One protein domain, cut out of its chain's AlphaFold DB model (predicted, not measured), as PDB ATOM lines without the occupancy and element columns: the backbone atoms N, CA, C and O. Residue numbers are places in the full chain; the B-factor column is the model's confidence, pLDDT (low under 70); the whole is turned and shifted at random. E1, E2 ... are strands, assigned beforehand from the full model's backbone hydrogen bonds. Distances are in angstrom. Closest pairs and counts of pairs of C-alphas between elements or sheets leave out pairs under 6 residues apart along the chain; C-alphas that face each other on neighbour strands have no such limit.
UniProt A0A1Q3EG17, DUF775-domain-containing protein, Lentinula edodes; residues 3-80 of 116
ATOM      1  N   GLY A   3      19.446  40.487   1.764       90.25
ATOM      2  CA  GLY A   3      19.414  41.708   0.974       90.25
ATOM      3  C   GLY A   3      18.120  42.463   1.235       90.25
ATOM      4  O   GLY A   3      17.067  41.862   1.458       90.25
ATOM      5  N   CYS A   4      18.210  43.788   1.218       90.38
ATOM      6  CA  CYS A   4      17.077  44.679   1.410       90.38
ATOM      7  C   CYS A   4      17.015  45.687   0.259       90.38
ATOM      8  O   CYS A   4      18.019  46.295  -0.107       90.38
ATOM      9  N   ILE A   5      15.836  45.877  -0.323       91.31
ATOM     10  CA  ILE A   5      15.574  46.897  -1.338       91.31
ATOM     11  C   ILE A   5      14.430  47.769  -0.847       91.31
ATOM     12  O   ILE A   5      13.313  47.308  -0.623       91.31
ATOM     13  N   VAL A   6      14.701  49.064  -0.736       89.62
ATOM     14  CA  VAL A   6      13.664  50.077  -0.557       89.62
ATOM     15  C   VAL A   6      13.213  50.552  -1.931       89.62
ATOM     16  O   VAL A   6      14.045  50.836  -2.793       89.62
ATOM     17  N   ALA A   7      11.902  50.677  -2.138       87.00
ATOM     18  CA  ALA A   7      11.380  51.213  -3.391       87.00
ATOM     19  C   ALA A   7      11.981  52.596  -3.700       87.00
ATOM     20  O   ALA A   7      11.915  53.511  -2.879       87.00
ATOM     21  N   GLY A   8      12.562  52.729  -4.895       85.75
ATOM     22  CA  GLY A   8      13.215  53.959  -5.351       85.75
ATOM     23  C   GLY A   8      14.655  54.150  -4.866       85.75
ATOM     24  O   GLY A   8      15.201  55.234  -5.050       85.75
ATOM     25  N   ARG A   9      15.282  53.141  -4.247       87.56
ATOM     26  CA  ARG A   9      16.675  53.205  -3.778       87.56
ATOM     27  C   ARG A   9      17.501  52.020  -4.264       87.56
ATOM     28  O   ARG A   9      16.964  51.014  -4.719       87.56
ATOM     29  N   LEU A  10      18.819  52.163  -4.145       88.44
ATOM     30  CA  LEU A  10      19.768  51.092  -4.426       88.44
ATOM     31  C   LEU A  10      19.606  49.928  -3.445       88.44
ATOM     32  O   LEU A  10      19.140  50.099  -2.314       88.44
ATOM     33  N   LEU A  11      20.014  48.745  -3.905       88.38
ATOM     34  CA  LEU A  11      20.059  47.545  -3.082       88.38
ATOM     35  C   LEU A  11      20.997  47.760  -1.889       88.38
ATOM     36  O   LEU A  11      22.112  48.257  -2.038       88.38
ATOM     37  N   GLN A  12      20.539  47.363  -0.708       85.56
ATOM     38  CA  GLN A  12      21.322  47.370   0.513       85.56
ATOM     39  C   GLN A  12      21.711  45.939   0.870       85.56
ATOM     40  O   GLN A  12      20.868  45.096   1.181       85.56
ATOM     41  N   THR A  13      23.011  45.677   0.821       85.94
ATOM     42  CA  THR A  13      23.639  44.420   1.262       85.94
ATOM     43  C   THR A  13      24.604  44.636   2.423       85.94
ATOM     44  O   THR A  13      25.160  43.669   2.937       85.94
ATOM     45  N   ASN A  14      24.797  45.889   2.850       81.25
ATOM     46  CA  ASN A  14      25.605  46.236   4.010       81.25
ATOM     47  C   ASN A  14      24.805  45.951   5.289       81.25
ATOM     48  O   ASN A  14      24.212  46.844   5.886       81.25
ATOM     49  N   ILE A  15      24.702  44.670   5.643       81.62
ATOM     50  CA  ILE A  15      24.028  44.246   6.868       81.62
ATOM     51  C   ILE A  15      24.964  44.540   8.041       81.62
ATOM     52  O   ILE A  15      26.141  44.179   7.995       81.62
ATOM     53  N   GLN A  16      24.443  45.141   9.106       84.50
ATOM     54  CA  GLN A  16      25.121  45.141  10.395       84.50
ATOM     55  C   GLN A  16      24.658  43.912  11.165       84.50
ATOM     56  O   GLN A  16      23.515  43.829  11.615       84.50
ATOM     57  N   GLN A  17      25.536  42.923  11.265       81.56
ATOM     58  CA  GLN A  17      25.276  41.742  12.067       81.56
ATOM     59  C   GLN A  17      25.615  42.063  13.521       81.56
ATOM     60  O   GLN A  17      26.767  42.349  13.840       81.56
ATOM     61  N   ILE A  18      24.598  42.067  14.378       81.69
ATOM     62  CA  ILE A  18      24.766  42.318  15.816       81.69
ATOM     63  C   ILE A  18      25.062  41.008  16.535       81.69
ATOM     64  O   ILE A  18      25.819  40.989  17.499       81.69
ATOM     65  N   ASP A  19      24.472  39.922  16.041       79.62
ATOM     66  CA  ASP A  19      24.607  38.592  16.613       79.62
ATOM     67  C   ASP A  19      24.514  37.521  15.515       79.62
ATOM     68  O   ASP A  19      24.140  37.806  14.375       79.62
ATOM     69  N   GLU A  20      24.805  36.263  15.840       73.75
ATOM     70  CA  GLU A  20      24.697  35.137  14.901       73.75
ATOM     71  C   GLU A  20      23.289  35.001  14.302       73.75
ATOM     72  O   GLU A  20      23.137  34.599  13.149       73.75
ATOM     73  N   THR A  21      22.260  35.400  15.055       80.56
ATOM     74  CA  THR A  21      20.846  35.280  14.666       80.56
ATOM     75  C   THR A  21      20.176  36.609  14.305       80.56
ATOM     76  O   THR A  21      19.058  36.605  13.784       80.56
ATOM     77  N   HIS A  22      20.845  37.748  14.521       84.19
ATOM     78  CA  HIS A  22      20.259  39.078  14.342       84.19
ATOM     79  C   HIS A  22      21.090  39.944  13.394       84.19
ATOM     80  O   HIS A  22      22.265  40.233  13.627       84.19
ATOM     81  N   ALA A  23      20.431  40.427  12.342       86.19
ATOM     82  CA  ALA A  23      20.993  41.369  11.386       86.19
ATOM     83  C   ALA A  23      20.099  42.602  11.268       86.19
ATOM     84  O   ALA A  23      18.871  42.495  11.243       86.19
ATOM     85  N   ILE A  24      20.729  43.768  11.159       88.62
ATOM     86  CA  ILE A  24      20.056  45.053  11.019       88.62
ATOM     87  C   ILE A  24      20.450  45.707   9.697       88.62
ATOM     88  O   ILE A  24      21.585  45.612   9.229       88.62
ATOM     89  N   PHE A  25      19.468  46.374   9.096       87.88
ATOM     90  CA  PHE A  25      19.647  47.251   7.951       87.88
ATOM     91  C   PHE A  25      19.349  48.680   8.379       87.88
ATOM     92  O   PHE A  25      18.230  48.980   8.804       87.88
ATOM     93  N   GLU A  26      20.321  49.570   8.222       85.44
ATOM     94  CA  GLU A  26      20.082  50.992   8.422       85.44
ATOM     95  C   GLU A  26      19.374  51.576   7.197       85.44
ATOM     96  O   GLU A  26      19.852  51.538   6.059       85.44
ATOM     97  N   LEU A  27      18.178  52.106   7.429       82.56
ATOM     98  CA  LEU A  27      17.349  52.702   6.394       82.56
ATOM     99  C   LEU A  27      17.243  54.211   6.653       82.56
ATOM    100  O   LEU A  27      16.407  54.629   7.456       82.56
ATOM    101  N   PRO A  28      18.045  55.057   5.977       80.31
ATOM    102  CA  PRO A  28      17.964  56.500   6.180       80.31
ATOM    103  C   PRO A  28      16.600  57.029   5.722       80.31
ATOM    104  O   PRO A  28      15.992  56.483   4.800       80.31
ATOM    105  N   ASN A  29      16.100  58.115   6.309       78.56
ATOM    106  CA  ASN A  29      14.805  58.710   5.944       78.56
ATOM    107  C   ASN A  29      13.641  57.693   5.947       78.56
ATOM    108  O   ASN A  29      12.903  57.597   4.957       78.56
ATOM    109  N   ALA A  30      13.487  56.918   7.028       73.94
ATOM    110  CA  ALA A  30      12.458  55.879   7.158       73.94
ATOM    111  C   ALA A  30      11.030  56.384   6.859       73.94
ATOM    112  O   ALA A  30      10.231  55.666   6.261       73.94
ATOM    113  N   SER A  31      10.737  57.656   7.151       73.69
ATOM    114  CA  SER A  31       9.450  58.316   6.878       73.69
ATOM    115  C   SER A  31       9.063  58.363   5.393       73.69
ATOM    116  O   SER A  31       7.886  58.479   5.060       73.69
ATOM    117  N   SER A  32      10.037  58.268   4.483       78.88
ATOM    118  CA  SER A  32       9.806  58.266   3.028       78.88
ATOM    119  C   SER A  32       9.541  56.870   2.449       78.88
ATOM    120  O   SER A  32       9.219  56.729   1.267       78.88
ATOM    121  N   ILE A  33       9.704  55.821   3.258       84.12
ATOM    122  CA  ILE A  33       9.695  54.441   2.788       84.12
ATOM    123  C   ILE A  33       8.256  53.939   2.706       84.12
ATOM    124  O   ILE A  33       7.554  53.829   3.707       84.12
ATOM    125  N   ASN A  34       7.823  53.584   1.495       86.00
ATOM    126  CA  ASN A  34       6.486  53.031   1.262       86.00
ATOM    127  C   ASN A  34       6.491  51.502   1.148       86.00
ATOM    128  O   ASN A  34       5.557  50.851   1.616       86.00
ATOM    129  N   HIS A  35       7.527  50.943   0.517       88.31
ATOM    130  CA  HIS A  35       7.670  49.513   0.262       88.31
ATOM    131  C   HIS A  35       9.108  49.082   0.540       88.31
ATOM    132  O   HIS A  35      10.051  49.743   0.094       88.31
ATOM    133  N   VAL A  36       9.251  47.965   1.247       90.19
ATOM    134  CA  VAL A  36      10.532  47.322   1.545       90.19
ATOM    135  C   VAL A  36      10.464  45.884   1.074       90.19
ATOM    136  O   VAL A  36       9.561  45.151   1.456       90.19
ATOM    137  N   CYS A  37      11.413  45.474   0.252       91.88
ATOM    138  CA  CYS A  37      11.612  44.089  -0.133       91.88
ATOM    139  C   CYS A  37      12.800  43.536   0.648       91.88
ATOM    140  O   CYS A  37      13.881  44.118   0.600       91.88
ATOM    141  N   VAL A  38      12.606  42.426   1.350       92.25
ATOM    142  CA  VAL A  38      13.683  41.691   2.019       92.25
ATOM    143  C   VAL A  38      13.756  40.306   1.404       92.25
ATOM    144  O   VAL A  38      12.726  39.673   1.160       92.25
ATOM    145  N   PHE A  39      14.967  39.835   1.131       92.00
ATOM    146  CA  PHE A  39      15.191  38.546   0.489       92.00
ATOM    147  C   PHE A  39      16.521  37.916   0.899       92.00
ATOM    148  O   PHE A  39      17.446  38.590   1.352       92.00
ATOM    149  N   LEU A  40      16.621  36.605   0.722       90.12
ATOM    150  CA  LEU A  40      17.859  35.848   0.815       90.12
ATOM    151  C   LEU A  40      18.671  36.016  -0.471       90.12
ATOM    152  O   LEU A  40      18.139  35.873  -1.568       90.12
ATOM    153  N   LEU A  41      19.979  36.257  -0.345       86.81
ATOM    154  CA  LEU A  41      20.900  36.307  -1.493       86.81
ATOM    155  C   LEU A  41      21.174  34.923  -2.103       86.81
ATOM    156  O   LEU A  41      21.796  34.841  -3.154       86.81
ATOM    157  N   GLY A  42      20.779  33.840  -1.427       82.44
ATOM    158  CA  GLY A  42      21.043  32.467  -1.871       82.44
ATOM    159  C   GLY A  42      22.491  31.999  -1.679       82.44
ATOM    160  O   GLY A  42      22.821  30.890  -2.076       82.44
ATOM    161  N   THR A  43      23.357  32.807  -1.056       82.81
ATOM    162  CA  THR A  43      24.745  32.410  -0.759       82.81
ATOM    163  C   THR A  43      24.859  31.500   0.461       82.81
ATOM    164  O   THR A  43      25.757  30.668   0.520       82.81
ATOM    165  N   ILE A  44      23.963  31.670   1.437       83.25
ATOM    166  CA  ILE A  44      23.901  30.890   2.678       83.25
ATOM    167  C   ILE A  44      22.414  30.621   2.962       83.25
ATOM    168  O   ILE A  44      21.679  31.594   3.165       83.25
ATOM    169  N   PRO A  45      21.946  29.361   2.919       83.19
ATOM    170  CA  PRO A  45      20.577  29.012   3.294       83.19
ATOM    171  C   PRO A  45      20.399  29.042   4.817       83.19
ATOM    172  O   PRO A  45      21.371  29.004   5.571       83.19
ATOM    173  N   PHE A  46      19.151  29.088   5.281       84.75
ATOM    174  CA  PHE A  46      18.866  28.864   6.697       84.75
ATOM    175  C   PHE A  46      19.146  27.408   7.089       84.75
ATOM    176  O   PHE A  46      18.938  26.516   6.259       84.75
ATOM    177  N   PRO A  47      19.552  27.147   8.344       85.88
ATOM    178  CA  PRO A  47      19.530  25.800   8.904       85.88
ATOM    179  C   PRO A  47      18.123  25.183   8.844       85.88
ATOM    180  O   PRO A  47      17.119  25.900   8.794       85.88
ATOM    181  N   ASP A  48      18.041  23.853   8.841       84.31
ATOM    182  CA  ASP A  48      16.768  23.134   8.729       84.31
ATOM    183  C   ASP A  48      15.825  23.480   9.895       84.31
ATOM    184  O   ASP A  48      16.240  23.495  11.053       84.31
ATOM    185  N   GLY A  49      14.573  23.827   9.586       85.12
ATOM    186  CA  GLY A  49      13.590  24.277  10.578       85.12
ATOM    187  C   GLY A  49      13.725  25.734  11.050       85.12
ATOM    188  O   GLY A  49      12.923  26.164  11.876       85.12
ATOM    189  N   TYR A  50      14.677  26.517  10.525       86.75
ATOM    190  CA  TYR A  50      14.858  27.928  10.892       86.75
ATOM    191  C   TYR A  50      14.329  28.902   9.830       86.75
ATOM    192  O   TYR A  50      14.335  28.647   8.623       86.75
ATOM    193  N   GLY A  51      13.912  30.077  10.298       88.75
ATOM    194  CA  GLY A  51      13.566  31.231   9.475       88.75
ATOM    195  C   GLY A  51      13.935  32.530  10.186       88.75
ATOM    196  O   GLY A  51      14.213  32.534  11.384       88.75
ATOM    197  N   ALA A  52      13.934  33.641   9.454       89.00
ATOM    198  CA  ALA A  52      14.103  34.967  10.036       89.00
ATOM    199  C   ALA A  52      12.774  35.704  10.084       89.00
ATOM    200  O   ALA A  52      11.999  35.699   9.129       89.00
ATOM    201  N   THR A  53      12.543  36.416  11.176       90.44
ATOM    202  CA  THR A  53      11.457  37.382  11.277       90.44
ATOM    203  C   THR A  53      11.974  38.766  10.915       90.44
ATOM    204  O   THR A  53      13.041  39.200  11.345       90.44
ATOM    205  N   VAL A  54      11.217  39.483  10.094       90.44
ATOM    206  CA  VAL A  54      11.525  40.858   9.714       90.44
ATOM    207  C   VAL A  54      10.708  41.756  10.606       90.44
ATOM    208  O   VAL A  54       9.481  41.780  10.496       90.44
ATOM    209  N   HIS A  55      11.380  42.524  11.452       88.38
ATOM    210  CA  HIS A  55      10.729  43.611  12.156       88.38
ATOM    211  C   HIS A  55      11.268  44.932  11.646       88.38
ATOM    212  O   HIS A  55      12.441  45.069  11.299       88.38
ATOM    213  N   LEU A  56      10.379  45.907  11.600       87.31
ATOM    214  CA  LEU A  56      10.727  47.278  11.339       87.31
ATOM    215  C   LEU A  56      10.495  48.068  12.601       87.31
ATOM    216  O   LEU A  56       9.487  47.900  13.286       87.31
ATOM    217  N   HIS A  57      11.418  48.969  12.860       84.88
ATOM    218  CA  HIS A  57      11.214  49.927  13.903       84.88
ATOM    219  C   HIS A  57      10.811  51.263  13.362       84.88
ATOM    220  O   HIS A  57      11.456  51.821  12.472       84.88
ATOM    221  N   TRP A  58       9.751  51.766  13.963       80.19
ATOM    222  CA  TRP A  58       9.209  53.034  13.588       80.19
ATOM    223  C   TRP A  58       9.571  54.094  14.579       80.19
ATOM    224  O   TRP A  58       9.268  53.920  15.766       80.19
ATOM    225  N   PRO A  59      10.039  55.238  14.074       70.81
ATOM    226  CA  PRO A  59       9.929  56.481  14.780       70.81
ATOM    227  C   PRO A  59       8.574  56.775  15.465       70.81
ATOM    228  O   PRO A  59       7.535  56.612  14.846       70.81
ATOM    229  N   GLY A  60       8.568  57.087  16.766       76.56
ATOM    230  CA  GLY A  60       7.453  57.144  17.714       76.56
ATOM    231  C   GLY A  60       6.763  55.833  18.137       76.56
ATOM    232  O   GLY A  60       6.102  55.832  19.173       76.56
ATOM    233  N   LYS A  61       6.844  54.731  17.372       73.81
ATOM    234  CA  LYS A  61       5.932  53.570  17.543       73.81
ATOM    235  C   LYS A  61       6.564  52.272  18.054       73.81
ATOM    236  O   LYS A  61       5.824  51.361  18.420       73.81
ATOM    237  N   GLY A  62       7.889  52.164  18.086       81.56
ATOM    238  CA  GLY A  62       8.558  50.936  18.523       81.56
ATOM    239  C   GLY A  62       8.654  49.867  17.425       81.56
ATOM    240  O   GLY A  62       8.624  50.170  16.226       81.56
ATOM    241  N   PHE A  63       8.818  48.608  17.844       84.19
ATOM    242  CA  PHE A  63       8.975  47.448  16.959       84.19
ATOM    243  C   PHE A  63       7.661  46.963  16.391       84.19
ATOM    244  O   PHE A  63       6.725  46.676  17.128       84.19
ATOM    245  N   GLN A  64       7.634  46.765  15.079       85.44
ATOM    246  CA  GLN A  64       6.536  46.116  14.390       85.44
ATOM    247  C   GLN A  64       7.056  44.925  13.588       85.44
ATOM    248  O   GLN A  64       7.882  45.081  12.689       85.44
ATOM    249  N   LEU A  65       6.532  43.734  13.880       88.06
ATOM    250  CA  LEU A  65       6.736  42.554  13.044       88.06
ATOM    251  C   LEU A  65       6.061  42.780  11.684       88.06
ATOM    252  O   LEU A  65       4.852  42.995  11.608       88.06
ATOM    253  N   LEU A  66       6.847  42.736  10.611       87.50
ATOM    254  CA  LEU A  66       6.355  42.830   9.237       87.50
ATOM    255  C   LEU A  66       6.031  41.451   8.655       87.50
ATOM    256  O   LEU A  66       5.082  41.313   7.884       87.50
ATOM    257  N   GLY A  67       6.815  40.433   9.012       90.06
ATOM    258  CA  GLY A  67       6.588  39.056   8.584       90.06
ATOM    259  C   GLY A  67       7.809  38.164   8.774       90.06
ATOM    260  O   GLY A  67       8.659  38.440   9.616       90.06
ATOM    261  N   MET A  68       7.889  37.090   7.987       90.06
ATOM    262  CA  MET A  68       8.937  36.072   8.087       90.06
ATOM    263  C   MET A  68       9.494  35.671   6.715       90.06
ATOM    264  O   MET A  68       8.784  35.740   5.705       90.06
ATOM    265  N   LEU A  69      10.754  35.244   6.704       90.88
ATOM    266  CA  LEU A  69      11.463  34.618   5.594       90.88
ATOM    267  C   LEU A  69      11.940  33.231   6.031       90.88
ATOM    268  O   LEU A  69      12.381  33.047   7.163       90.88
ATOM    269  N   SER A  70      11.903  32.278   5.110       91.00
ATOM    270  CA  SER A  70      12.392  30.910   5.304       91.00
ATOM    271  C   SER A  70      13.065  30.413   4.024       91.00
ATOM    272  O   SER A  70      13.062  31.111   3.009       91.00
ATOM    273  N   ASN A  71      13.629  29.203   4.036       89.00
ATOM    274  CA  ASN A  71      14.151  28.592   2.807       89.00
ATOM    275  C   ASN A  71      13.054  28.367   1.749       89.00
ATOM    276  O   ASN A  71      13.312  28.529   0.561       89.00
ATOM    277  N   GLU A  72      11.823  28.053   2.166       89.88
ATOM    278  CA  GLU A  72      10.675  27.887   1.259       89.88
ATOM    279  C   GLU A  72      10.168  29.225   0.712       89.88
ATOM    280  O   GLU A  72       9.735  29.326  -0.436       89.88
ATOM    281  N   LYS A  73      10.236  30.273   1.542       91.19
ATOM    282  CA  LYS A  73       9.865  31.639   1.179       91.19
ATOM    283  C   LYS A  73      11.073  32.565   1.336       91.19
ATOM    284  O   LYS A  73      11.157  33.310   2.320       91.19
ATOM    285  N   PRO A  74      11.992  32.564   0.354       90.69
ATOM    286  CA  PRO A  74      13.255  33.284   0.457       90.69
ATOM    287  C   PRO A  74      13.108  34.800   0.293       90.69
ATOM    288  O   PRO A  74      14.080  35.520   0.492       90.69
ATOM    289  N   SER A  75      11.931  35.311  -0.080       92.00
ATOM    290  CA  SER A  75      11.702  36.742  -0.310       92.00
ATOM    291  C   SER A  75      10.301  37.189   0.095       92.00
ATOM    292  O   SER A  75       9.322  36.467  -0.114       92.00
ATOM    293  N   ALA A  76      10.190  38.414   0.608       91.00
ATOM    294  CA  ALA A  76       8.926  39.050   0.951       91.00
ATOM    295  C   ALA A  76       8.980  40.569   0.720       91.00
ATOM    296  O   ALA A  76      10.000  41.217   0.950       91.00
ATOM    297  N   ILE A  77       7.854  41.138   0.284       92.38
ATOM    298  CA  ILE A  77       7.682  42.583   0.099       92.38
ATOM    299  C   ILE A  77       6.677  43.082   1.131       92.38
ATOM    300  O   ILE A  77       5.557  42.581   1.222       92.38
ATOM    301  N   PHE A  78       7.074  44.096   1.884       89.94
ATOM    302  CA  PHE A  78       6.320  44.690   2.972       89.94
ATOM    303  C   PHE A  78       5.902  46.113   2.619       89.94
ATOM    304  O   PHE A  78       6.703  46.929   2.157       89.94
ATOM    305  N   ARG A  79       4.624  46.412   2.850       86.69
ATOM    306  CA  ARG A  79       4.028  47.733   2.629       86.69
ATOM    307  C   ARG A  79       4.006  48.490   3.950       86.69
ATOM    308  O   ARG A  79       3.363  48.057   4.897       86.69
ATOM    309  N   LEU A  80       4.689  49.625   3.993       80.31
ATOM    310  CA  LEU A  80       4.878  50.436   5.195       80.31
ATOM    311  C   LEU A  80       3.822  51.531   5.356       80.31
ATOM    312  O   LEU A  80       3.331  51.774   6.454       80.31
TER     313      LEU A  80
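This is residues 3 to 80 of the 116 residues of the protein "DUF775-domain-containing protein" of Lentinula edodes (UniProt A0A1Q3EG17). Look for a small sandwich, in which the three-stranded sheet E1 E2 E5 lies partly face to face with the two-stranded hairpin E3 E4, the two set askew. A long looping stretch without named elements, residues 7 to 34, runs out along the side of the sandwich where E1 and E3 lie. The 78 printed residues hold five named strands, E1 to E5 in chain order, and no named helix; the larger sheet has the order E1 - E2 - E5, and both sheets are antiparallel. The class is all strand, though under half of the residues, 32 of 78, are in named elements. The whole is compact, with a radius of gyration of the C-alphas of 12.5 A and spans of 36 by 25 by 21 A.

Begin in the larger sheet with E2, residues 35 to 40, which runs 17.1 A from C-alpha 35 at (7.670, 49.513, 0.262). Beside it find E1, residues 3 to 6, 10.3 A long, beginning at C-alpha 3 at (19.414, 41.708, 0.974), and E5, residues 75 to 79, 13.7 A long, ending at C-alpha 79 at (4.028, 47.733, 2.629). In the other sheet E3, residues 51 to 58, measures 22.6 A, and E4, residues 62 to 70, measures 24.3 A.

Start at E2, the inner strand, with edge strands E1 and E5. E1 and E2 form a hairpin, antiparallel at 169 degrees; look at N 5 and O 37, 2.8 A apart and within hydrogen-bond range. E2 and E5 are antiparallel at 166 degrees, with N 78 and O 36 within hydrogen-bond range at 2.7 A. Now go to the hairpin E3 and E4, antiparallel at 155 degrees, where N 54 and O 67, 2.8 A, and N 64 and O 56, 2.8 A, are within hydrogen-bond range. The two sheets form a sandwich, that is, two sheets face to face: the facing parts are 9.6 A centre to centre and their best planes 34 degrees apart. Between E4 and E5 the closest C-alphas are those of Leu 69 and Ser 75, 6.3 A apart. E3 and E5 are apart, and E2 and E3 are only just apart, at 8.0 A. Outside the named strands, residues 16 to 17 pair antiparallel with residues 23 to 24.

The two C-alphas farthest apart are those of Asp 48 and Gly 60, 36.4 A. The link from E1 to E2, 28 residues, is long; those from E3 to E4 and from E4 to E5 are tight. The printed part has no cut, its mean pLDDT is 85.6, and no printed residue is under 70.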